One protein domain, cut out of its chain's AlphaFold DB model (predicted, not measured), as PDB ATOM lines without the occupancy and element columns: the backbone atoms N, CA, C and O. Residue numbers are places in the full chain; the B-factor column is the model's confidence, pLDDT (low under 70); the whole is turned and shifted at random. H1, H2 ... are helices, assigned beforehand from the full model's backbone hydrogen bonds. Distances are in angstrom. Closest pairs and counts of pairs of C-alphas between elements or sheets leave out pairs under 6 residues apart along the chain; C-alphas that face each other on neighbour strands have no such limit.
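AT A GLANCE: This is residues 46 to 138 of the 143 residues of a protein of Streptococcus gordonii (strain Challis / ATCC 35105 / BCRC 15272 / CH1 / DL1 / V288) (UniProt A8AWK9). Helices H2 and H3 form a long hairpin, side by side and nearly antiparallel, and H1 packs slantwise on it, mainly against H2. The short helix H4 crosses the hairpin's direction near the last turns of H3, at the same end as the loop of residues 63 to 79 that leads from H1 to H2. The printed part has 93 residues with four named helices, in the order H1, H2, H3, H4, and no named strand; its class is all helix. It is compact, with a radius of gyration of the C-alphas of 14.0 A, and only just elongated, spanning 45 by 23 by 19 A.

IN THESE COORDINATES: H1, residues 46 to 62, begins at C-alpha 46 (117.756, 115.127, 198.385) and is 24.1 A long from first to last C-alpha. H2, residues 80 to 96, is 24.5 A long. H3, residues 102 to 122, is the longest at 30.4 A, beginning at C-alpha 102 (114.713, 129.490, 186.170). H4, residues 132 to 138, measures 9.8 A and ends at C-alpha 138 (92.813, 145.372, 195.302).

HOW THE PARTS SIT: H1 and H2 touch as a helical hairpin, opposite ways at a steep tilt of 41 degrees; their closest C-alphas, of Phe 50 and Leu 90, are 5.9 A apart. H2 and H3 touch as a second helical hairpin, opposite ways at a shallow tilt of 8 degrees, closest at the C-alphas of Ile 80 and Tyr 115, 6.3 A. H3 is the hub, touching three helices. With residues 57 to 61 alone, H1 only just touches H3, with 3 pairs of C-alphas within 8 A, the closest being Val 61 and Cys 111 at 6.6 A. H3 touches H4 with residues 117 to 121 alone, about perpendicular at 85 degrees; the closest C-alphas, of Tyr 121 and Phe 132, are 6.8 A apart. H4 is apart from H1 and H2. In H1, H2, H3 and H4 every O i to N i+4 pair is within hydrogen-bond range.

THE WHOLE: The C-alphas farthest apart, of Gln 98 and Gln 129, are 45.5 A from each other. The printed part has no cut. The link from H1 to H2 is long, that from H2 to H3 tight, and that from H3 to H4 short. The model's pLDDT is under 70 at residues 65 to 67, 71 to 73 and 125 to 128.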
ATOM      1  N   LEU A  46     117.883 113.766 198.916       92.19
ATOM      2  CA  LEU A  46     117.756 115.127 198.385       92.19
ATOM      3  C   LEU A  46     116.664 115.208 197.311       92.19
ATOM      4  O   LEU A  46     115.784 116.058 197.400       92.19
ATOM      5  N   THR A  47     116.664 114.288 196.344       90.25
ATOM      6  CA  THR A  47     115.670 114.245 195.261       90.25
ATOM      7  C   THR A  47     114.250 114.041 195.788       90.25
ATOM      8  O   THR A  47     113.317 114.692 195.324       90.25
ATOM      9  N   GLN A  48     114.065 113.174 196.785       88.00
ATOM     10  CA  GLN A  48     112.747 112.931 197.379       88.00
ATOM     11  C   GLN A  48     112.265 114.118 198.220       88.00
ATOM     12  O   GLN A  48     111.109 114.525 198.093       88.00
ATOM     13  N   LYS A  49     113.147 114.730 199.026       92.31
ATOM     14  CA  LYS A  49     112.809 115.944 199.788       92.31
ATOM     15  C   LYS A  49     112.472 117.105 198.845       92.31
ATOM     16  O   LYS A  49     111.485 117.795 199.080       92.31
ATOM     17  N   PHE A  50     113.214 117.263 197.746       93.81
ATOM     18  CA  PHE A  50     112.910 118.234 196.691       93.81
ATOM     19  C   PHE A  50     111.495 118.047 196.131       93.81
ATOM     20  O   PHE A  50     110.712 118.992 196.101       93.81
ATOM     21  N   GLN A  51     111.141 116.823 195.726       90.38
ATOM     22  CA  GLN A  51     109.817 116.525 195.170       90.38
ATOM     23  C   GLN A  51     108.690 116.769 196.180       90.38
ATOM     24  O   GLN A  51     107.650 117.311 195.812       90.38
ATOM     25  N   LEU A  52     108.891 116.400 197.448       89.44
ATOM     26  CA  LEU A  52     107.921 116.653 198.513       89.44
ATOM     27  C   LEU A  52     107.664 118.148 198.715       89.44
ATOM     28  O   LEU A  52     106.505 118.564 198.724       89.44
ATOM     29  N   LEU A  53     108.728 118.945 198.826       93.31
ATOM     30  CA  LEU A  53     108.628 120.392 199.012       93.31
ATOM     31  C   LEU A  53     107.997 121.080 197.797       93.31
ATOM     32  O   LEU A  53     107.116 121.922 197.960       93.31
ATOM     33  N   LEU A  54     108.389 120.685 196.581       93.44
ATOM     34  CA  LEU A  54     107.821 121.224 195.346       93.44
ATOM     35  C   LEU A  54     106.318 120.928 195.239       93.44
ATOM     36  O   LEU A  54     105.532 121.819 194.918       93.44
ATOM     37  N   ASN A  55     105.906 119.694 195.541       89.62
ATOM     38  CA  ASN A  55     104.498 119.307 195.522       89.62
ATOM     39  C   ASN A  55     103.692 120.056 196.588       89.62
ATOM     40  O   ASN A  55     102.594 120.523 196.295       89.62
ATOM     41  N   ALA A  56     104.237 120.204 197.798       88.62
ATOM     42  CA  ALA A  56     103.593 120.959 198.868       88.62
ATOM     43  C   ALA A  56     103.399 122.434 198.481       88.62
ATOM     44  O   ALA A  56     102.293 122.957 198.608       88.62
ATOM     45  N   ALA A  57     104.436 123.083 197.938       92.19
ATOM     46  CA  ALA A  57     104.344 124.456 197.448       92.19
ATOM     47  C   ALA A  57     103.302 124.585 196.327       92.19
ATOM     48  O   ALA A  57     102.425 125.445 196.399       92.19
ATOM     49  N   SER A  58     103.333 123.685 195.340       91.19
ATOM     50  CA  SER A  58     102.405 123.688 194.202       91.19
ATOM     51  C   SER A  58     100.943 123.537 194.632       91.19
ATOM     52  O   SER A  58     100.089 124.318 194.213       91.19
ATOM     53  N   LEU A  59     100.656 122.592 195.533       85.69
ATOM     54  CA  LEU A  59      99.317 122.413 196.098       85.69
ATOM     55  C   LEU A  59      98.874 123.636 196.901       85.69
ATOM     56  O   LEU A  59      97.739 124.083 196.754       85.69
ATOM     57  N   SER A  60      99.774 124.205 197.708       86.50
ATOM     58  CA  SER A  60      99.435 125.350 198.549       86.50
ATOM     59  C   SER A  60      98.995 126.560 197.728       86.50
ATOM     60  O   SER A  60      98.029 127.217 198.106       86.50
ATOM     61  N   VAL A  61      99.646 126.827 196.587       87.75
ATOM     62  CA  VAL A  61      99.248 127.936 195.721       87.75
ATOM     63  C   VAL A  61      98.020 127.582 194.900       87.75
ATOM     64  O   VAL A  61      97.133 128.415 194.797       87.75
ATOM     65  N   HIS A  62      97.892 126.344 194.407       83.69
ATOM     66  CA  HIS A  62      96.740 125.900 193.613       83.69
ATOM     67  C   HIS A  62      95.387 126.158 194.296       83.69
ATOM     68  O   HIS A  62      94.398 126.460 193.625       83.69
ATOM     69  N   GLU A  63      95.346 126.056 195.623       77.38
ATOM     70  CA  GLU A  63      94.132 126.226 196.419       77.38
ATOM     71  C   GLU A  63      93.817 127.695 196.771       77.38
ATOM     72  O   GLU A  63      92.685 128.013 197.152       77.38
ATOM     73  N   LEU A  64      94.758 128.626 196.556       78.75
ATOM     74  CA  LEU A  64      94.605 130.042 196.918       78.75
ATOM     75  C   LEU A  64      93.378 130.737 196.314       78.75
ATOM     76  O   LEU A  64      92.726 131.495 197.041       78.75
ATOM     77  N   PRO A  65      92.999 130.508 195.038       69.56
ATOM     78  CA  PRO A  65      91.791 131.105 194.465       69.56
ATOM     79  C   PRO A  65      90.507 130.716 195.204       69.56
ATOM     80  O   PRO A  65      89.524 131.453 195.153       69.56
ATOM     81  N   TRP A  66      90.520 129.585 195.909       69.06
ATOM     82  CA  TRP A  66      89.404 129.093 196.715       69.06
ATOM     83  C   TRP A  66      89.441 129.616 198.155       69.06
ATOM     84  O   TRP A  66      88.593 129.250 198.963       69.06
ATOM     85  N   GLY A  67      90.395 130.499 198.471       68.38
ATOM     86  CA  GLY A  67      90.580 131.045 199.812       68.38
ATOM     87  C   GLY A  67      91.153 130.022 200.784       68.38
ATOM     88  O   GLY A  67      90.823 130.067 201.964       68.38
ATOM     89  N   ILE A  68      91.969 129.094 200.284       72.19
ATOM     90  CA  ILE A  68      92.590 128.031 201.066       72.19
ATOM     91  C   ILE A  68      94.088 128.054 200.756       72.19
ATOM     92  O   ILE A  68      94.491 127.813 199.624       72.19
ATOM     93  N   LEU A  69      94.924 128.375 201.744       74.56
ATOM     94  CA  LEU A  69      96.372 128.201 201.633       74.56
ATOM     95  C   LEU A  69      96.759 126.925 202.383       74.56
ATOM     96  O   LEU A  69      96.543 126.866 203.581       74.56
ATOM     97  N   ALA A  70      97.374 125.948 201.716       70.50
ATOM     98  CA  ALA A  70      97.888 124.718 202.338       70.50
ATOM     99  C   ALA A  70      96.831 123.788 202.991       70.50
ATOM    100  O   ALA A  70      97.001 123.347 204.128       70.50
ATOM    101  N   GLY A  71      95.791 123.398 202.245       60.91
ATOM    102  CA  GLY A  71      94.843 122.356 202.650       60.91
ATOM    103  C   GLY A  71      93.634 122.865 203.438       60.91
ATOM    104  O   GLY A  71      93.558 124.030 203.799       60.91
ATOM    105  N   ILE A  72      92.678 121.966 203.705       55.25
ATOM    106  CA  ILE A  72      91.290 122.248 204.144       55.25
ATOM    107  C   ILE A  72      91.162 123.251 205.305       55.25
ATOM    108  O   ILE A  72      90.220 124.043 205.305       55.25
ATOM    109  N   ASP A  73      92.082 123.230 206.270       64.12
ATOM    110  CA  ASP A  73      92.029 124.119 207.437       64.12
ATOM    111  C   ASP A  73      92.634 125.511 207.171       64.12
ATOM    112  O   ASP A  73      92.364 126.454 207.912       64.12
ATOM    113  N   GLY A  74      93.391 125.660 206.080       72.44
ATOM    114  CA  GLY A  74      94.128 126.868 205.742       72.44
ATOM    115  C   GLY A  74      95.324 127.115 206.670       72.44
ATOM    116  O   GLY A  74      95.295 126.822 207.861       72.44
ATOM    117  N   ALA A  75      96.394 127.697 206.139       83.06
ATOM    118  CA  ALA A  75      97.531 128.147 206.924       83.06
ATOM    119  C   ALA A  75      97.153 129.407 207.713       83.06
ATOM    120  O   ALA A  75      96.623 130.367 207.146       83.06
ATOM    121  N   ASP A  76      97.483 129.441 209.002       87.31
ATOM    122  CA  ASP A  76      97.394 130.641 209.826       87.31
ATOM    123  C   ASP A  76      98.607 131.556 209.587       87.31
ATOM    124  O   ASP A  76      99.666 131.153 209.101       87.31
ATOM    125  N   ALA A  77      98.516 132.808 210.044       86.88
ATOM    126  CA  ALA A  77      99.605 133.778 209.920       86.88
ATOM    127  C   ALA A  77     100.899 133.336 210.636       86.88
ATOM    128  O   ALA A  77     101.988 133.781 210.262       86.88
ATOM    129  N   LYS A  78     100.780 132.467 211.652       89.81
ATOM    130  CA  LYS A  78     101.898 131.863 212.397       89.81
ATOM    131  C   LYS A  78     102.634 130.774 211.604       89.81
ATOM    132  O   LYS A  78     103.781 130.491 211.931       89.81
ATOM    133  N   ASP A  79     101.991 130.182 210.596       91.00
ATOM    134  CA  ASP A  79     102.544 129.074 209.804       91.00
ATOM    135  C   ASP A  79     103.387 129.598 208.630       91.00
ATOM    136  O   ASP A  79     104.325 128.942 208.173       91.00
ATOM    137  N   ILE A  80     103.119 130.833 208.192       92.75
ATOM    138  CA  ILE A  80     103.800 131.499 207.073       92.75
ATOM    139  C   ILE A  80     105.332 131.511 207.198       92.75
ATOM    140  O   ILE A  80     105.989 131.185 206.208       92.75
ATOM    141  N   PRO A  81     105.949 131.800 208.364       94.81
ATOM    142  CA  PRO A  81     107.400 131.695 208.509       94.81
ATOM    143  C   PRO A  81     107.958 130.303 208.171       94.81
ATOM    144  O   PRO A  81     108.985 130.209 207.503       94.81
ATOM    145  N   ALA A  82     107.277 129.227 208.576       93.25
ATOM    146  CA  ALA A  82     107.707 127.859 208.283       93.25
ATOM    147  C   ALA A  82     107.519 127.508 206.795       93.25
ATOM    148  O   ALA A  82     108.366 126.844 206.193       93.25
ATOM    149  N   MET A  83     106.448 128.011 206.173       93.81
ATOM    150  CA  MET A  83     106.216 127.856 204.734       93.81
ATOM    151  C   MET A  83     107.276 128.587 203.900       93.81
ATOM    152  O   MET A  83     107.763 128.037 202.916       93.81
ATOM    153  N   LEU A  84     107.680 129.796 204.305       96.62
ATOM    154  CA  LEU A  84     108.774 130.532 203.663       96.62
ATOM    155  C   LEU A  84     110.113 129.797 203.816       96.62
ATOM    156  O   LEU A  84     110.822 129.641 202.826       96.62
ATOM    157  N   ALA A  85     110.411 129.273 205.008       96.12
ATOM    158  CA  ALA A  85     111.609 128.464 205.239       96.12
ATOM    159  C   ALA A  85     111.625 127.187 204.379       96.12
ATOM    160  O   ALA A  85     112.666 126.784 203.874       96.12
ATOM    161  N   SER A  86     110.459 126.580 204.136       95.31
ATOM    162  CA  SER A  86     110.333 125.421 203.240       95.31
ATOM    163  C   SER A  86     110.680 125.763 201.783       95.31
ATOM    164  O   SER A  86     111.214 124.920 201.062       95.31
ATOM    165  N   LEU A  87     110.421 127.001 201.343       97.19
ATOM    166  CA  LEU A  87     110.851 127.493 200.029       97.19
ATOM    167  C   LEU A  87     112.364 127.755 199.974       97.19
ATOM    168  O   LEU A  87     112.979 127.511 198.936       97.19
ATOM    169  N   ASP A  88     112.968 128.237 201.066       97.38
ATOM    170  CA  ASP A  88     114.430 128.350 201.186       97.38
ATOM    171  C   ASP A  88     115.092 126.967 201.084       97.38
ATOM    172  O   ASP A  88     116.019 126.776 200.294       97.38
ATOM    173  N   ASP A  89     114.558 125.981 201.810       95.50
ATOM    174  CA  ASP A  89     114.995 124.583 201.754       95.50
ATOM    175  C   ASP A  89     114.886 124.011 200.333       95.50
ATOM    176  O   ASP A  89     115.797 123.320 199.870       95.50
ATOM    177  N   LEU A  90     113.795 124.309 199.619       95.81
ATOM    178  CA  LEU A  90     113.580 123.855 198.245       95.81
ATOM    179  C   LEU A  90     114.680 124.365 197.300       95.81
ATOM    180  O   LEU A  90     115.257 123.568 196.557       95.81
ATOM    181  N   LEU A  91     115.000 125.662 197.355       96.12
ATOM    182  CA  LEU A  91     116.065 126.260 196.542       96.12
ATOM    183  C   LEU A  91     117.449 125.723 196.930       96.12
ATOM    184  O   LEU A  91     118.241 125.369 196.055       96.12
ATOM    185  N   ALA A  92     117.729 125.584 198.228       95.19
ATOM    186  CA  ALA A  92     118.998 125.038 198.707       95.19
ATOM    187  C   ALA A  92     119.209 123.584 198.253       95.19
ATOM    188  O   ALA A  92     120.319 123.183 197.895       95.19
ATOM    189  N   ILE A  93     118.149 122.770 198.241       95.38
ATOM    190  CA  ILE A  93     118.218 121.401 197.722       95.38
ATOM    191  C   ILE A  93     118.404 121.409 196.203       95.38
ATOM    192  O   ILE A  93     119.217 120.625 195.714       95.38
ATOM    193  N   ALA A  94     117.709 122.288 195.470       94.69
ATOM    194  CA  ALA A  94     117.873 122.437 194.022       94.69
ATOM    195  C   ALA A  94     119.338 122.719 193.647       94.69
ATOM    196  O   ALA A  94     119.888 122.066 192.759       94.69
ATOM    197  N   GLU A  95     120.002 123.608 194.392       93.62
ATOM    198  CA  GLU A  95     121.429 123.892 194.227       93.62
ATOM    199  C   GLU A  95     122.293 122.646 194.482       93.62
ATOM    200  O   GLU A  95     123.144 122.301 193.658       93.62
ATOM    201  N   LYS A  96     122.041 121.914 195.579       93.12
ATOM    202  CA  LYS A  96     122.785 120.684 195.919       93.12
ATOM    203  C   LYS A  96     122.672 119.598 194.851       93.12
ATOM    204  O   LYS A  96     123.660 118.922 194.570       93.12
ATOM    205  N   ILE A  97     121.490 119.424 194.257       92.25
ATOM    206  CA  ILE A  97     121.269 118.456 193.169       92.25
ATOM    207  C   ILE A  97     121.652 119.017 191.790       92.25
ATOM    208  O   ILE A  97     121.441 118.347 190.781       92.25
ATOM    209  N   GLN A  98     122.229 120.224 191.740       90.25
ATOM    210  CA  GLN A  98     122.662 120.924 190.527       90.25
ATOM    211  C   GLN A  98     121.530 121.155 189.514       90.25
ATOM    212  O   GLN A  98     121.759 121.213 188.303       90.25
ATOM    213  N   LEU A  99     120.303 121.319 190.009       86.75
ATOM    214  CA  LEU A  99     119.158 121.692 189.197       86.75
ATOM    215  C   LEU A  99     119.186 123.204 188.963       86.75
ATOM    216  O   LEU A  99     118.871 123.989 189.852       86.75
ATOM    217  N   LYS A 100     119.570 123.607 187.751       80.94
ATOM    218  CA  LYS A 100     119.438 124.992 187.288       80.94
ATOM    219  C   LYS A 100     118.137 125.123 186.514       80.94
ATOM    220  O   LYS A 100     118.066 124.682 185.367       80.94
ATOM    221  N   ASP A 101     117.125 125.685 187.159       83.56
ATOM    222  CA  ASP A 101     115.787 125.835 186.598       83.56
ATOM    223  C   ASP A 101     115.240 127.225 186.945       83.56
ATOM    224  O   ASP A 101     114.848 127.478 188.082       83.56
ATOM    225  N   HIS A 102     115.250 128.141 185.974       78.75
ATOM    226  CA  HIS A 102     114.713 129.490 186.170       78.75
ATOM    227  C   HIS A 102     113.202 129.474 186.420       78.75
ATOM    228  O   HIS A 102     112.707 130.310 187.171       78.75
ATOM    229  N   ASP A 103     112.483 128.478 185.891       89.19
ATOM    230  CA  ASP A 103     111.048 128.345 186.142       89.19
ATOM    231  C   ASP A 103     110.791 128.015 187.627       89.19
ATOM    232  O   ASP A 103     109.778 128.430 188.188       89.19
ATOM    233  N   LEU A 104     111.717 127.309 188.294       92.12
ATOM    234  CA  LEU A 104     111.646 127.050 189.736       92.12
ATOM    235  C   LEU A 104     111.876 128.327 190.557       92.12
ATOM    236  O   LEU A 104     111.187 128.538 191.552       92.12
ATOM    237  N   GLU A 105     112.844 129.155 190.166       93.38
ATOM    238  CA  GLU A 105     113.148 130.419 190.850       93.38
ATOM    239  C   GLU A 105     111.952 131.377 190.786       93.38
ATOM    240  O   GLU A 105     111.515 131.888 191.822       93.38
ATOM    241  N   ASP A 106     111.374 131.546 189.593       93.94
ATOM    242  CA  ASP A 106     110.181 132.366 189.372       93.94
ATOM    243  C   ASP A 106     108.973 131.805 190.138       93.94
ATOM    244  O   ASP A 106     108.276 132.541 190.842       93.94
ATOM    245  N   PHE A 107     108.776 130.483 190.103       94.56
ATOM    246  CA  PHE A 107     107.727 129.816 190.875       94.56
ATOM    247  C   PHE A 107     107.868 130.051 192.386       94.56
ATOM    248  O   PHE A 107     106.886 130.355 193.070       94.56
ATOM    249  N   VAL A 108     109.081 129.936 192.936       95.88
ATOM    250  CA  VAL A 108     109.336 130.196 194.360       95.88
ATOM    251  C   VAL A 108     109.092 131.667 194.699       95.88
ATOM    252  O   VAL A 108     108.530 131.962 195.759       95.88
ATOM    253  N   ALA A 109     109.470 132.595 193.819       95.69
ATOM    254  CA  ALA A 109     109.208 134.019 194.006       95.69
ATOM    255  C   ALA A 109     107.701 134.324 194.051       95.69
ATOM    256  O   ALA A 109     107.245 135.056 194.939       95.69
ATOM    257  N   ASP A 110     106.917 133.711 193.163       94.38
ATOM    258  CA  ASP A 110     105.459 133.812 193.172       94.38
ATOM    259  C   ASP A 110     104.859 133.226 194.460       94.38
ATOM    260  O   ASP A 110     104.065 133.897 195.125       94.38
ATOM    261  N   CYS A 111     105.304 132.039 194.893       94.69
ATOM    262  CA  CYS A 111     104.868 131.445 196.163       94.69
ATOM    263  C   CYS A 111     105.116 132.391 197.349       94.69
ATOM    264  O   CYS A 111     104.210 132.629 198.148       94.69
ATOM    265  N   ARG A 112     106.312 132.993 197.448       96.12
ATOM    266  CA  ARG A 112     106.630 133.967 198.510       96.12
ATOM    267  C   ARG A 112     105.690 135.160 198.487       96.12
ATOM    268  O   ARG A 112     105.196 135.564 199.541       96.12
ATOM    269  N   ARG A 113     105.440 135.719 197.298       95.12
ATOM    270  CA  ARG A 113     104.515 136.844 197.118       95.12
ATOM    271  C   ARG A 113     103.131 136.484 197.651       95.12
ATOM    272  O   ARG A 113     102.542 137.276 198.384       95.12
ATOM    273  N   TYR A 114     102.636 135.290 197.336       92.81
ATOM    274  CA  TYR A 114     101.321 134.854 197.788       92.81
ATOM    275  C   TYR A 114     101.254 134.540 199.280       92.81
ATOM    276  O   TYR A 114     100.283 134.931 199.920       92.81
ATOM    277  N   TYR A 115     102.267 133.893 199.861       93.81
ATOM    278  CA  TYR A 115     102.272 133.578 201.295       93.81
ATOM    279  C   TYR A 115     102.300 134.846 202.154       93.81
ATOM    280  O   TYR A 115     101.591 134.937 203.156       93.81
ATOM    281  N   LEU A 116     103.070 135.858 201.740       93.31
ATOM    282  CA  LEU A 116     103.088 137.162 202.405       93.31
ATOM    283  C   LEU A 116     101.755 137.900 202.233       93.31
ATOM    284  O   LEU A 116     101.204 138.407 203.206       93.31
ATOM    285  N   ALA A 117     101.181 137.891 201.026       91.62
ATOM    286  CA  ALA A 117      99.862 138.475 200.794       91.62
ATOM    287  C   ALA A 117      98.770 137.784 201.627       91.62
ATOM    288  O   ALA A 117      97.860 138.443 202.128       91.62
ATOM    289  N   TRP A 118      98.860 136.465 201.798       90.38
ATOM    290  CA  TRP A 118      97.959 135.702 202.653       90.38
ATOM    291  C   TRP A 118      98.103 136.099 204.121       90.38
ATOM    292  O   TRP A 118      97.101 136.328 204.795       90.38
ATOM    293  N   GLN A 119      99.336 136.258 204.609       91.06
ATOM    294  CA  GLN A 119      99.589 136.757 205.958       91.06
ATOM    295  C   GLN A 119      98.919 138.121 206.188       91.06
ATOM    296  O   GLN A 119      98.202 138.294 207.174       91.06
ATOM    297  N   ASP A 120      99.088 139.060 205.256       90.25
ATOM    298  CA  ASP A 120      98.459 140.385 205.319       90.25
ATOM    299  C   ASP A 120      96.926 140.301 205.280       90.25
ATOM    300  O   ASP A 120      96.223 141.005 206.015       90.25
ATOM    301  N   TYR A 121      96.388 139.414 204.442       87.38
ATOM    302  CA  TYR A 121      94.956 139.151 204.350       87.38
ATOM    303  C   TYR A 121      94.384 138.637 205.677       87.38
ATOM    304  O   TYR A 121      93.330 139.106 206.110       87.38
ATOM    305  N   LEU A 122      95.090 137.735 206.368       86.06
ATOM    306  CA  LEU A 122      94.672 137.214 207.672       86.06
ATOM    307  C   LEU A 122      94.577 138.295 208.756       86.06
ATOM    308  O   LEU A 122      93.696 138.210 209.615       86.06
ATOM    309  N   TYR A 123      95.430 139.320 208.692       85.00
ATOM    310  CA  TYR A 123      95.418 140.457 209.617       85.00
ATOM    311  C   TYR A 123      94.463 141.588 209.215       85.00
ATOM    312  O   TYR A 123      94.300 142.552 209.964       85.00
ATOM    313  N   THR A 124      93.815 141.496 208.055       81.12
ATOM    314  CA  THR A 124      92.913 142.545 207.580       81.12
ATOM    315  C   THR A 124      91.547 142.446 208.272       81.12
ATOM    316  O   THR A 124      90.873 141.418 208.204       81.12
ATOM    317  N   GLU A 125      91.083 143.538 208.892       69.56
ATOM    318  CA  GLU A 125      89.805 143.590 209.632       69.56
ATOM    319  C   GLU A 125      88.580 143.234 208.767       69.56
ATOM    320  O   GLU A 125      87.585 142.699 209.256       69.56
ATOM    321  N   THR A 126      88.661 143.471 207.456       62.88
ATOM    322  CA  THR A 126      87.607 143.174 206.476       62.88
ATOM    323  C   THR A 126      87.701 141.768 205.875       62.88
ATOM    324  O   THR A 126      86.989 141.479 204.915       62.88
ATOM    325  N   ARG A 127      88.530 140.865 206.420       66.50
ATOM    326  CA  ARG A 127      88.688 139.483 205.920       66.50
ATOM    327  C   ARG A 127      87.374 138.707 205.814       66.50
ATOM    328  O   ARG A 127      87.207 137.886 204.926       66.50
ATOM    329  N   LEU A 128      86.414 138.981 206.698       65.94
ATOM    330  CA  LEU A 128      85.089 138.346 206.658       65.94
ATOM    331  C   LEU A 128      84.199 138.859 205.508       65.94
ATOM    332  O   LEU A 128      83.103 138.341 205.310       65.94
ATOM    333  N   GLN A 129      84.639 139.890 204.781       70.56
ATOM    334  CA  GLN A 129      83.869 140.600 203.751       70.56
ATOM    335  C   GLN A 129      84.542 140.586 202.369       70.56
ATOM    336  O   GLN A 129      83.934 141.029 201.398       70.56
ATOM    337  N   LEU A 130      85.782 140.100 202.263       76.50
ATOM    338  CA  LEU A 130      86.565 140.070 201.027       76.50
ATOM    339  C   LEU A 130      87.150 138.678 200.842       76.50
ATOM    340  O   LEU A 130      87.748 138.150 201.769       76.50
ATOM    341  N   SER A 131      87.016 138.100 199.649       80.44
ATOM    342  CA  SER A 131      87.762 136.886 199.316       80.44
ATOM    343  C   SER A 131      89.258 137.198 199.187       80.44
ATOM    344  O   SER A 131      89.641 138.335 198.892       80.44
ATOM    345  N   PHE A 132      90.122 136.190 199.339       84.69
ATOM    346  CA  PHE A 132      91.556 136.375 199.096       84.69
ATOM    347  C   PHE A 132      91.842 136.815 197.649       84.69
ATOM    348  O   PHE A 132      92.659 137.701 197.416       84.69
ATOM    349  N   GLY A 133      91.108 136.276 196.670       83.25
ATOM    350  CA  GLY A 133      91.225 136.707 195.275       83.25
ATOM    351  C   GLY A 133      90.881 138.188 195.072       83.25
ATOM    352  O   GLY A 133      91.553 138.880 194.307       83.25
ATOM    353  N   ASP A 134      89.873 138.709 195.775       84.38
ATOM    354  CA  ASP A 134      89.541 140.139 195.728       84.38
ATOM    355  C   ASP A 134      90.589 140.991 196.449       84.38
ATOM    356  O   ASP A 134      90.934 142.073 195.968       84.38
ATOM    357  N   PHE A 135      91.155 140.484 197.547       86.94
ATOM    358  CA  PHE A 135      92.281 141.116 198.232       86.94
ATOM    359  C   PHE A 135      93.501 141.264 197.307       86.94
ATOM    360  O   PHE A 135      94.061 142.358 197.203       86.94
ATOM    361  N   LEU A 136      93.870 140.209 196.569       87.56
ATOM    362  CA  LEU A 136      94.966 140.258 195.594       87.56
ATOM    363  C   LEU A 136      94.713 141.315 194.510       87.56
ATOM    364  O   LEU A 136      95.583 142.149 194.248       87.56
ATOM    365  N   LYS A 137      93.497 141.354 193.942       86.69
ATOM    366  CA  LYS A 137      93.108 142.355 192.930       86.69
ATOM    367  C   LYS A 137      93.211 143.784 193.461       86.69
ATOM    368  O   LYS A 137      93.752 144.645 192.772       86.69
ATOM    369  N   GLN A 138      92.730 144.044 194.679       87.44
ATOM    370  CA  GLN A 138      92.813 145.372 195.302       87.44
ATOM    371  C   GLN A 138      94.258 145.838 195.513       87.44
ATOM    372  O   GLN A 138      94.535 147.035 195.457       87.44
TER     373      GLN A 138